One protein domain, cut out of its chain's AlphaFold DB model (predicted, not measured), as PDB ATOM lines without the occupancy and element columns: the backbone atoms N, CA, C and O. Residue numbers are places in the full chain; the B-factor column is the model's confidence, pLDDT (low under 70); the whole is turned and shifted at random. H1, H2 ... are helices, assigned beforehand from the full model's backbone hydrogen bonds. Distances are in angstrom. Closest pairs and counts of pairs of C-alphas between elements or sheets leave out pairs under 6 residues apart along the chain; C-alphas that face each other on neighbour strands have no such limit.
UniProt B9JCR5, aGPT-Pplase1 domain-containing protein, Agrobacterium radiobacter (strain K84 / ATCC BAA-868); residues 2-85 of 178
ATOM      1  N   ALA A   2      34.218 -15.187  26.023       53.97
ATOM      2  CA  ALA A   2      33.082 -15.037  26.947       53.97
ATOM      3  C   ALA A   2      33.277 -15.797  28.277       53.97
ATOM      4  O   ALA A   2      32.548 -15.555  29.226       53.97
ATOM      5  N   ALA A   3      34.286 -16.676  28.356       72.38
ATOM      6  CA  ALA A   3      34.551 -17.548  29.507       72.38
ATOM      7  C   ALA A   3      35.847 -17.208  30.282       72.38
ATOM      8  O   ALA A   3      36.290 -17.987  31.112       72.38
ATOM      9  N   GLY A   4      36.509 -16.078  29.996       72.12
ATOM     10  CA  GLY A   4      37.709 -15.638  30.735       72.12
ATOM     11  C   GLY A   4      39.010 -16.423  30.485       72.12
ATOM     12  O   GLY A   4      40.056 -16.027  30.991       72.12
ATOM     13  N   HIS A   5      38.998 -17.489  29.681       72.94
ATOM     14  CA  HIS A   5      40.209 -18.256  29.364       72.94
ATOM     15  C   HIS A   5      41.150 -17.504  28.414       72.94
ATOM     16  O   HIS A   5      40.722 -16.945  27.400       72.94
ATOM     17  N   MET A   6      42.449 -17.513  28.724       72.38
ATOM     18  CA  MET A   6      43.481 -16.986  27.832       72.38
ATOM     19  C   MET A   6      43.751 -17.982  26.703       72.38
ATOM     20  O   MET A   6      44.037 -19.146  26.952       72.38
ATOM     21  N   VAL A   7      43.691 -17.506  25.457       70.94
ATOM     22  CA  VAL A   7      44.020 -18.306  24.259       70.94
ATOM     23  C   VAL A   7      45.526 -18.571  24.149       70.94
ATOM     24  O   VAL A   7      45.936 -19.557  23.551       70.94
ATOM     25  N   TYR A   8      46.354 -17.697  24.728       75.88
ATOM     26  CA  TYR A   8      47.809 -17.834  24.735       75.88
ATOM     27  C   TYR A   8      48.291 -18.200  26.129       75.88
ATOM     28  O   TYR A   8      47.860 -17.598  27.114       75.88
ATOM     29  N   SER A   9      49.228 -19.139  26.186       71.62
ATOM     30  CA  SER A   9      49.963 -19.486  27.396       71.62
ATOM     31  C   SER A   9      51.445 -19.142  27.224       71.62
ATOM     32  O   SER A   9      51.871 -18.731  26.143       71.62
ATOM     33  N   ALA A  10      52.238 -19.286  28.287       68.56
ATOM     34  CA  ALA A  10      53.693 -19.174  28.185       68.56
ATOM     35  C   ALA A  10      54.322 -20.353  27.412       68.56
ATOM     36  O   ALA A  10      55.432 -20.223  26.900       68.56
ATOM     37  N   ALA A  11      53.613 -21.483  27.300       53.12
ATOM     38  CA  ALA A  11      53.974 -22.570  26.402       53.12
ATOM     39  C   ALA A  11      53.510 -22.224  24.975       53.12
ATOM     40  O   ALA A  11      52.369 -21.801  24.784       53.12
ATOM     41  N   TYR A  12      54.404 -22.403  23.996       62.00
ATOM     42  CA  TYR A  12      54.234 -22.035  22.582       62.00
ATOM     43  C   TYR A  12      54.084 -20.524  22.325       62.00
ATOM     44  O   TYR A  12      52.996 -19.978  22.129       62.00
ATOM     45  N   ILE A  13      55.227 -19.830  22.277       70.31
ATOM     46  CA  ILE A  13      55.288 -18.418  21.886       70.31
ATOM     47  C   ILE A  13      55.165 -18.319  20.365       70.31
ATOM     48  O   ILE A  13      56.146 -18.480  19.646       70.31
ATOM     49  N   MET A  14      53.963 -17.995  19.888       79.88
ATOM     50  CA  MET A  14      53.690 -17.742  18.471       79.88
ATOM     51  C   MET A  14      53.678 -16.233  18.192       79.88
ATOM     52  O   MET A  14      52.777 -15.522  18.665       79.88
ATOM     53  N   PRO A  15      54.677 -15.697  17.465       83.44
ATOM     54  CA  PRO A  15      54.679 -14.303  17.052       83.44
ATOM     55  C   PRO A  15      53.479 -14.031  16.146       83.44
ATOM     56  O   PRO A  15      53.333 -14.637  15.088       83.44
ATOM     57  N   ALA A  16      52.623 -13.093  16.550       86.25
ATOM     58  CA  ALA A  16      51.482 -12.715  15.729       86.25
ATOM     59  C   ALA A  16      51.949 -12.002  14.449       86.25
ATOM     60  O   ALA A  16      52.819 -11.125  14.532       86.25
ATOM     61  N   PRO A  17      51.354 -12.310  13.284       91.12
ATOM     62  CA  PRO A  17      51.662 -11.595  12.057       91.12
ATOM     63  C   PRO A  17      51.209 -10.137  12.163       91.12
ATOM     64  O   PRO A  17      50.257  -9.809  12.873       91.12
ATOM     65  N   LYS A  18      51.883  -9.234  11.452       90.56
ATOM     66  CA  LYS A  18      51.534  -7.806  11.440       90.56
ATOM     67  C   LYS A  18      50.493  -7.528  10.352       90.56
ATOM     68  O   LYS A  18      50.843  -7.046   9.283       90.56
ATOM     69  N   LEU A  19      49.224  -7.831  10.628       94.19
ATOM     70  CA  LEU A  19      48.095  -7.652   9.696       94.19
ATOM     71  C   LEU A  19      47.211  -6.437  10.029       94.19
ATOM     72  O   LEU A  19      46.070  -6.350   9.588       94.19
ATOM     73  N   GLY A  20      47.729  -5.491  10.816       93.69
ATOM     74  CA  GLY A  20      47.065  -4.213  11.099       93.69
ATOM     75  C   GLY A  20      46.087  -4.222  12.278       93.69
ATOM     76  O   GLY A  20      45.560  -3.169  12.627       93.69
ATOM     77  N   PHE A  21      45.865  -5.358  12.948       93.88
ATOM     78  CA  PHE A  21      45.004  -5.400  14.134       93.88
ATOM     79  C   PHE A  21      45.778  -5.106  15.423       93.88
ATOM     80  O   PHE A  21      46.921  -5.529  15.595       93.88
ATOM     81  N   VAL A  22      45.117  -4.457  16.388       91.94
ATOM     82  CA  VAL A  22      45.708  -4.134  17.703       91.94
ATOM     83  C   VAL A  22      45.965  -5.392  18.543       91.94
ATOM     84  O   VAL A  22      46.970  -5.494  19.241       91.94
ATOM     85  N   ARG A  23      45.056  -6.377  18.499       89.44
ATOM     86  CA  ARG A  23      45.133  -7.584  19.342       89.44
ATOM     87  C   ARG A  23      45.809  -8.740  18.603       89.44
ATOM     88  O   ARG A  23      45.462  -9.042  17.464       89.44
ATOM     89  N   LYS A  24      46.709  -9.466  19.282       89.19
ATOM     90  CA  LYS A  24      47.435 -10.625  18.714       89.19
ATOM     91  C   LYS A  24      46.510 -11.700  18.125       89.19
ATOM     92  O   LYS A  24      46.733 -12.128  17.001       89.19
ATOM     93  N   HIS A  25      45.450 -12.096  18.838       88.81
ATOM     94  CA  HIS A  25      44.500 -13.098  18.325       88.81
ATOM     95  C   HIS A  25      43.764 -12.637  17.070       88.81
ATOM     96  O   HIS A  25      43.503 -13.454  16.199       88.81
ATOM     97  N   ALA A  26      43.456 -11.342  16.947       92.44
ATOM     98  CA  ALA A  26      42.788 -10.820  15.760       92.44
ATOM     99  C   ALA A  26      43.693 -10.939  14.524       92.44
ATOM    100  O   ALA A  26      43.222 -11.338  13.466       92.44
ATOM    101  N   ASN A  27      45.000 -10.699  14.679       94.44
ATOM    102  CA  ASN A  27      45.961 -10.934  13.601       94.44
ATOM    103  C   ASN A  27      46.077 -12.423  13.228       94.44
ATOM    104  O   ASN A  27      46.107 -12.744  12.047       94.44
ATOM    105  N   HIS A  28      46.094 -13.345  14.197       93.12
ATOM    106  CA  HIS A  28      46.107 -14.782  13.888       93.12
ATOM    107  C   HIS A  28      44.816 -15.252  13.199       93.12
ATOM    108  O   HIS A  28      44.879 -16.006  12.236       93.12
ATOM    109  N   LEU A  29      43.644 -14.772  13.630       93.94
ATOM    110  CA  LEU A  29      42.377 -15.077  12.956       93.94
ATOM    111  C   LEU A  29      42.340 -14.509  11.532       93.94
ATOM    112  O   LEU A  29      41.848 -15.175  10.626       93.94
ATOM    113  N   ALA A  30      42.889 -13.311  11.317       96.31
ATOM    114  CA  ALA A  30      43.020 -12.733   9.982       96.31
ATOM    115  C   ALA A  30      43.949 -13.564   9.082       96.31
ATOM    116  O   ALA A  30      43.639 -13.760   7.909       96.31
ATOM    117  N   LEU A  31      45.043 -14.101   9.633       96.12
ATOM    118  CA  LEU A  31      45.934 -15.021   8.926       96.12
ATOM    119  C   LEU A  31      45.209 -16.308   8.516       96.12
ATOM    120  O   LEU A  31      45.264 -16.692   7.352       96.12
ATOM    121  N   ILE A  32      44.476 -16.932   9.443       95.75
ATOM    122  CA  ILE A  32      43.678 -18.131   9.151       95.75
ATOM    123  C   ILE A  32      42.643 -17.823   8.068       95.75
ATOM    124  O   ILE A  32      42.512 -18.582   7.111       95.75
ATOM    125  N   LYS A  33      41.937 -16.690   8.168       97.69
ATOM    126  CA  LYS A  33      40.989 -16.264   7.133       97.69
ATOM    127  C   LYS A  33      41.666 -16.145   5.764       97.69
ATOM    128  O   LYS A  33      41.129 -16.669   4.796       97.69
ATOM    129  N   MET A  34      42.841 -15.520   5.690       97.56
ATOM    130  CA  MET A  34      43.611 -15.399   4.450       97.56
ATOM    131  C   MET A  34      43.955 -16.770   3.849       97.56
ATOM    132  O   MET A  34      43.775 -16.973   2.653       97.56
ATOM    133  N   MET A  35      44.390 -17.728   4.673       97.81
ATOM    134  CA  MET A  35      44.687 -19.100   4.238       97.81
ATOM    135  C   MET A  35      43.440 -19.839   3.735       97.81
ATOM    136  O   MET A  35      43.498 -20.558   2.737       97.81
ATOM    137  N   MET A  36      42.300 -19.659   4.407       98.25
ATOM    138  CA  MET A  36      41.030 -20.274   4.012       98.25
ATOM    139  C   MET A  36      40.495 -19.678   2.706       98.25
ATOM    140  O   MET A  36      40.090 -20.431   1.819       98.25
ATOM    141  N   ASP A  37      40.548 -18.351   2.559       98.31
ATOM    142  CA  ASP A  37      40.135 -17.642   1.343       98.31
ATOM    143  C   ASP A  37      41.017 -18.041   0.141       98.31
ATOM    144  O   ASP A  37      40.509 -18.255  -0.959       98.31
ATOM    145  N   ASP A  38      42.323 -18.241   0.357       98.19
ATOM    146  CA  ASP A  38      43.271 -18.736  -0.655       98.19
ATOM    147  C   ASP A  38      43.186 -20.263  -0.886       98.19
ATOM    148  O   ASP A  38      43.933 -20.848  -1.673       98.19
ATOM    149  N   ARG A  39      42.247 -20.941  -0.216       98.12
ATOM    150  CA  ARG A  39      42.023 -22.392  -0.304       98.12
ATOM    151  C   ARG A  39      43.274 -23.218   0.010       98.12
ATOM    152  O   ARG A  39      43.434 -24.314  -0.535       98.12
ATOM    153  N   LEU A  40      44.129 -22.731   0.911       98.19
ATOM    154  CA  LEU A  40      45.356 -23.408   1.327       98.19
ATOM    155  C   LEU A  40      45.137 -24.881   1.712       98.19
ATOM    156  O   LEU A  40      45.894 -25.708   1.207       98.19
ATOM    157  N   PRO A  41      44.101 -25.265   2.492       97.06
ATOM    158  CA  PRO A  41      43.900 -26.672   2.844       97.06
ATOM    159  C   PRO A  41      43.749 -27.583   1.620       97.06
ATOM    160  O   PRO A  41      44.296 -28.680   1.585       97.06
ATOM    161  N   ALA A  42      43.070 -27.112   0.569       97.38
ATOM    162  CA  ALA A  42      42.904 -27.878  -0.665       97.38
ATOM    163  C   ALA A  42      44.198 -27.963  -1.491       97.38
ATOM    164  O   ALA A  42      44.359 -28.909  -2.261       97.38
ATOM    165  N   LYS A  43      45.101 -26.981  -1.363       98.12
ATOM    166  CA  LYS A  43      46.442 -27.023  -1.965       98.12
ATOM    167  C   LYS A  43      47.342 -28.002  -1.205       98.12
ATOM    168  O   LYS A  43      47.987 -28.826  -1.839       98.12
ATOM    169  N   ILE A  44      47.315 -27.959   0.131       97.69
ATOM    170  CA  ILE A  44      48.071 -28.863   1.015       97.69
ATOM    171  C   ILE A  44      47.643 -30.319   0.809       97.69
ATOM    172  O   ILE A  44      48.499 -31.168   0.607       97.69
ATOM    173  N   ALA A  45      46.340 -30.603   0.737       95.69
ATOM    174  CA  ALA A  45      45.829 -31.956   0.481       95.69
ATOM    175  C   ALA A  45      46.248 -32.540  -0.886       95.69
ATOM    176  O   ALA A  45      46.070 -33.728  -1.133       95.69
ATOM    177  N   LYS A  46      46.762 -31.704  -1.798       96.44
ATOM    178  CA  LYS A  46      47.292 -32.105  -3.110       96.44
ATOM    179  C   LYS A  46      48.819 -32.042  -3.177       96.44
ATOM    180  O   LYS A  46      49.379 -32.228  -4.256       96.44
ATOM    181  N   ALA A  47      49.489 -31.716  -2.074       96.69
ATOM    182  CA  ALA A  47      50.939 -31.704  -2.024       96.69
ATOM    183  C   ALA A  47      51.477 -33.115  -2.303       96.69
ATOM    184  O   ALA A  47      50.876 -34.111  -1.917       96.69
ATOM    185  N   ALA A  48      52.611 -33.185  -2.996       94.88
ATOM    186  CA  ALA A  48      53.263 -34.449  -3.348       94.88
ATOM    187  C   ALA A  48      54.418 -34.808  -2.401       94.88
ATOM    188  O   ALA A  48      54.986 -35.885  -2.522       94.88
ATOM    189  N   ALA A  49      54.791 -33.886  -1.511       95.88
ATOM    190  CA  ALA A  49      55.877 -34.043  -0.556       95.88
ATOM    191  C   ALA A  49      55.711 -33.042   0.594       95.88
ATOM    192  O   ALA A  49      55.150 -31.954   0.400       95.88
ATOM    193  N   LEU A  50      56.302 -33.351   1.750       96.19
ATOM    194  CA  LEU A  50      56.332 -32.462   2.915       96.19
ATOM    195  C   LEU A  50      56.951 -31.093   2.580       96.19
ATOM    196  O   LEU A  50      56.453 -30.046   3.003       96.19
ATOM    197  N   ARG A  51      57.978 -31.083   1.720       96.69
ATOM    198  CA  ARG A  51      58.595 -29.852   1.214       96.69
ATOM    199  C   ARG A  51      57.591 -28.925   0.522       96.69
ATOM    200  O   ARG A  51      57.638 -27.718   0.737       96.69
ATOM    201  N   HIS A  52      56.666 -29.471  -0.267       97.25
ATOM    202  CA  HIS A  52      55.651 -28.659  -0.945       97.25
ATOM    203  C   HIS A  52      54.672 -28.027   0.052       97.25
ATOM    204  O   HIS A  52      54.243 -26.895  -0.154       97.25
ATOM    205  N   VAL A  53      54.341 -28.716   1.150       97.69
ATOM    206  CA  VAL A  53      53.522 -28.143   2.235       97.69
ATOM    207  C   VAL A  53      54.246 -26.960   2.876       97.69
ATOM    208  O   VAL A  53      53.664 -25.885   3.025       97.69
ATOM    209  N   PHE A  54      55.535 -27.120   3.181       97.69
ATOM    210  CA  PHE A  54      56.380 -26.034   3.676       97.69
ATOM    211  C   PHE A  54      56.433 -24.840   2.710       97.69
ATOM    212  O   PHE A  54      56.237 -23.701   3.137       97.69
ATOM    213  N   ASP A  55      56.662 -25.091   1.417       97.81
ATOM    214  CA  ASP A  55      56.767 -24.038   0.402       97.81
ATOM    215  C   ASP A  55      55.439 -23.269   0.251       97.81
ATOM    216  O   ASP A  55      55.453 -22.070  -0.020       97.81
ATOM    217  N   LEU A  56      54.289 -23.916   0.484       98.19
ATOM    218  CA  LEU A  56      52.986 -23.243   0.549       98.19
ATOM    219  C   LEU A  56      52.837 -22.383   1.816       98.19
ATOM    220  O   LEU A  56      52.307 -21.275   1.750       98.19
ATOM    221  N   LEU A  57      53.291 -22.878   2.972       97.62
ATOM    222  CA  LEU A  57      53.142 -22.205   4.268       97.62
ATOM    223  C   LEU A  57      54.042 -20.973   4.415       97.62
ATOM    224  O   LEU A  57      53.607 -19.959   4.963       97.62
ATOM    225  N   VAL A  58      55.280 -21.033   3.917       97.00
ATOM    226  CA  VAL A  58      56.285 -19.967   4.102       97.00
ATOM    227  C   VAL A  58      55.915 -18.652   3.401       97.00
ATOM    228  O   VAL A  58      56.483 -17.600   3.693       97.00
ATOM    229  N   LEU A  59      54.943 -18.692   2.488       96.75
ATOM    230  CA  LEU A  59      54.432 -17.521   1.776       96.75
ATOM    231  C   LEU A  59      53.542 -16.630   2.651       96.75
ATOM    232  O   LEU A  59      53.306 -15.470   2.308       96.75
ATOM    233  N   TYR A  60      53.034 -17.149   3.770       96.56
ATOM    234  CA  TYR A  60      52.106 -16.410   4.612       96.56
ATOM    235  C   TYR A  60      52.829 -15.507   5.621       96.56
ATOM    236  O   TYR A  60      53.838 -15.887   6.221       96.56
ATOM    237  N   PRO A  61      52.302 -14.293   5.868       94.56
ATOM    238  CA  PRO A  61      52.948 -13.330   6.745       94.56
ATOM    239  C   PRO A  61      53.068 -13.887   8.163       94.56
ATOM    240  O   PRO A  61      52.122 -14.449   8.710       94.56
ATOM    241  N   GLY A  62      54.240 -13.701   8.769       90.88
ATOM    242  CA  GLY A  62      54.554 -14.214  10.105       90.88
ATOM    243  C   GLY A  62      55.024 -15.670  10.137       90.88
ATOM    244  O   GLY A  62      55.651 -16.051  11.120       90.88
ATOM    245  N   LEU A  63      54.827 -16.456   9.071       93.06
ATOM    246  CA  LEU A  63      55.338 -17.825   8.968       93.06
ATOM    247  C   LEU A  63      56.730 -17.841   8.331       93.06
ATOM    248  O   LEU A  63      56.930 -18.292   7.208       93.06
ATOM    249  N   GLY A  64      57.725 -17.335   9.066       92.25
ATOM    250  CA  GLY A  64      59.128 -17.502   8.670       92.25
ATOM    251  C   GLY A  64      59.509 -18.985   8.551       92.25
ATOM    252  O   GLY A  64      58.818 -19.846   9.093       92.25
ATOM    253  N   ARG A  65      60.641 -19.285   7.894       94.06
ATOM    254  CA  ARG A  65      61.078 -20.659   7.559       94.06
ATOM    255  C   ARG A  65      60.888 -21.668   8.700       94.06
ATOM    256  O   ARG A  65      60.309 -22.723   8.498       94.06
ATOM    257  N   PHE A  66      61.323 -21.337   9.912       91.62
ATOM    258  CA  PHE A  66      61.205 -22.267  11.034       91.62
ATOM    259  C   PHE A  66      59.753 -22.527  11.473       91.62
ATOM    260  O   PHE A  66      59.403 -23.666  11.765       91.62
ATOM    261  N   LEU A  67      58.896 -21.502  11.517       92.75
ATOM    262  CA  LEU A  67      57.483 -21.675  11.879       92.75
ATOM    263  C   LEU A  67      56.712 -22.416  10.784       92.75
ATOM    264  O   LEU A  67      55.908 -23.286  11.094       92.75
ATOM    265  N   ALA A  68      56.990 -22.108   9.516       95.69
ATOM    266  CA  ALA A  68      56.408 -22.829   8.388       95.69
ATOM    267  C   ALA A  68      56.789 -24.318   8.409       95.69
ATOM    268  O   ALA A  68      55.946 -25.164   8.139       95.69
ATOM    269  N   PHE A  69      58.036 -24.640   8.768       95.75
ATOM    270  CA  PHE A  69      58.482 -26.024   8.925       95.75
ATOM    271  C   PHE A  69      57.782 -26.736  10.088       95.75
ATOM    272  O   PHE A  69      57.242 -27.813   9.875       95.75
ATOM    273  N   GLN A  70      57.712 -26.120  11.275       92.81
ATOM    274  CA  GLN A  70      56.972 -26.693  12.411       92.81
ATOM    275  C   GLN A  70      55.512 -26.966  12.050       92.81
ATOM    276  O   GLN A  70      55.026 -28.054  12.299       92.81
ATOM    277  N   TYR A  71      54.838 -26.030  11.379       94.44
ATOM    278  CA  TYR A  71      53.466 -26.253  10.924       94.44
ATOM    279  C   TYR A  71      53.350 -27.366   9.884       94.44
ATOM    280  O   TYR A  71      52.352 -28.078   9.881       94.44
ATOM    281  N   ALA A  72      54.334 -27.526   8.997       96.25
ATOM    282  CA  ALA A  72      54.344 -28.647   8.065       96.25
ATOM    283  C   ALA A  72      54.447 -29.987   8.816       96.25
ATOM    284  O   ALA A  72      53.700 -30.900   8.483       96.25
ATOM    285  N   ILE A  73      55.299 -30.070   9.847       95.06
ATOM    286  CA  ILE A  73      55.405 -31.242  10.729       95.06
ATOM    287  C   ILE A  73      54.106 -31.467  11.511       95.06
ATOM    288  O   ILE A  73      53.542 -32.547  11.424       95.06
ATOM    289  N   ASP A  74      53.558 -30.442  12.169       93.75
ATOM    290  CA  ASP A  74      52.308 -30.547  12.938       93.75
ATOM    291  C   ASP A  74      51.130 -31.030  12.067       93.75
ATOM    292  O   ASP A  74      50.245 -31.754  12.525       93.75
ATOM    293  N   LEU A  75      51.091 -30.617  10.794       95.44
ATOM    294  CA  LEU A  75      50.101 -31.102   9.831       95.44
ATOM    295  C   LEU A  75      50.379 -32.547   9.398       95.44
ATOM    296  O   LEU A  75      49.417 -33.278   9.159       95.44
ATOM    297  N   ASN A  76      51.647 -32.950   9.301       95.50
ATOM    298  CA  ASN A  76      52.060 -34.321   8.996       95.50
ATOM    299  C   ASN A  76      51.771 -35.303  10.137       95.50
ATOM    300  O   ASN A  76      51.397 -36.436   9.872       95.50
ATOM    301  N   ASP A  77      51.831 -34.837  11.384       91.06
ATOM    302  CA  ASP A  77      51.437 -35.606  12.571       91.06
ATOM    303  C   ASP A  77      49.910 -35.771  12.696       91.06
ATOM    304  O   ASP A  77      49.406 -36.554  13.508       91.06
ATOM    305  N   SER A  78      49.142 -35.002  11.921       92.44
ATOM    306  CA  SER A  78      47.687 -35.115  11.867       92.44
ATOM    307  C   SER A  78      47.244 -36.201  10.883       92.44
ATOM    308  O   SER A  78      47.981 -36.606   9.996       92.44
ATOM    309  N   SER A  79      45.973 -36.604  10.934       92.06
ATOM    310  CA  SER A  79      45.409 -37.558   9.966       92.06
ATOM    311  C   SER A  79      45.246 -37.011   8.536       92.06
ATOM    312  O   SER A  79      44.660 -37.686   7.690       92.06
ATOM    313  N   MET A  80      45.680 -35.776   8.266       91.19
ATOM    314  CA  MET A  80      45.539 -35.135   6.956       91.19
ATOM    315  C   MET A  80      46.615 -35.577   5.961       91.19
ATOM    316  O   MET A  80      46.343 -35.590   4.761       91.19
ATOM    317  N   LEU A  81      47.819 -35.875   6.441       95.19
ATOM    318  CA  LEU A  81      49.012 -36.118   5.635       95.19
ATOM    319  C   LEU A  81      49.722 -37.385   6.139       95.19
ATOM    320  O   LEU A  81      49.461 -37.836   7.246       95.19
ATOM    321  N   ASP A  82      50.573 -37.968   5.297       94.44
ATOM    322  CA  ASP A  82      51.316 -39.204   5.592       94.44
ATOM    323  C   ASP A  82      52.635 -39.212   4.797       94.44
ATOM    324  O   ASP A  82      52.918 -40.116   4.010       94.44
ATOM    325  N   PHE A  83      53.391 -38.111   4.880       95.19
ATOM    326  CA  PHE A  83      54.722 -38.025   4.273       95.19
ATOM    327  C   PHE A  83      55.782 -38.577   5.223       95.19
ATOM    328  O   PHE A  83      55.627 -38.509   6.444       95.19
ATOM    329  N   ASP A  84      56.894 -39.054   4.666       91.12
ATOM    330  CA  ASP A  84      58.052 -39.432   5.466       91.12
ATOM    331  C   ASP A  84      58.665 -38.173   6.108       91.12
ATOM    332  O   ASP A  84      59.086 -37.237   5.423       91.12
ATOM    333  N   GLU A  85      58.698 -38.126   7.442       85.25
ATOM    334  CA  GLU A  85      59.288 -37.016   8.202       85.25
ATOM    335  C   GLU A  85      60.797 -36.859   7.942       85.25
ATOM    336  O   GLU A  85      61.359 -35.789   8.196       85.25
TER     337      GLU A  85
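What this domain is: This is residues 2 to 85 of the 178 residues of the protein "aGPT-Pplase1 domain-containing protein" of Agrobacterium radiobacter (strain K84 / ATCC BAA-868) (UniProt B9JCR5). Four helices make an open V: H1, the longest, is one arm, short H2 sits at the corner beyond its last residues, and H3 and H4, packed on each other and crossed steeply, make the other arm. Residues 2 to 23, a long stretch with no named element, lie toward the end of the V where H1 begins, and residues 77 to 85 fold back past the end of H4. The printed part has 84 residues with four named helices, in the order H1, H2, H3, H4, and no named strand; the class is all helix, though under half of the residues, 39 of 84, are in named elements. It is only just compact, close to loose, with a radius of gyration of the C-alphas of 13.9 A, and elongated, spanning 40 by 25 by 24 A.

Where its parts are: Find C-alpha 24 at (47.435, -10.625, 18.714); from there H1, residues 24 to 37, runs 20.1 A to C-alpha 37 at (40.135, -17.642, 1.343). Look next at residues 40 to 44, which are H2, 6.1 A from first to last C-alpha. Residues 50 to 57 are H3, 10.8 A long. H4, residues 65 to 76, is 16.4 A long and ends at C-alpha 76, at (52.060, -34.321, 8.996).

How they stand to each other: Begin with H1, which touches no helix. It is close to but not clearly touching H2, where the closest C-alphas, those of Met 35 and Pro 41, are 7.7 A apart. H1 stays apart from H3 and from H4. Step on to H2, and you will find that it touches H3, the closest C-alphas being those of Ile 44 and Val 53, 5.6 A apart. H3 in turn touches H4, and their closest C-alphas, those of Leu 57 and Ala 68, are 5.3 A apart. These two stand at a steep tilt of 59 degrees and run opposite ways, with their centres 8.4 A apart. H2 and H4 are apart. In the backbones of H1, H2, H3 and H4, every O i to N i+4 pair is within hydrogen-bond range.

The domain as a whole: Look for the two C-alphas farthest apart at Gly 4 and Ala 48, 41.9 A from each other; the first and last printed C-alphas, those of Ala 2 and Glu 85, are 39.0 A apart. The printed part has no cut. The links H1 to H2 and H2 to H3 are tight, the link H3 to H4 is short, and no link between helices is long. The 22 residues from 2 to 23 have their C-alphas 10 to 25 A from the mean of the C-alphas. The mean pLDDT of the printed part is 90.5, and in the B-factor column you will find residue 2 and residues 10 to 12 under 70.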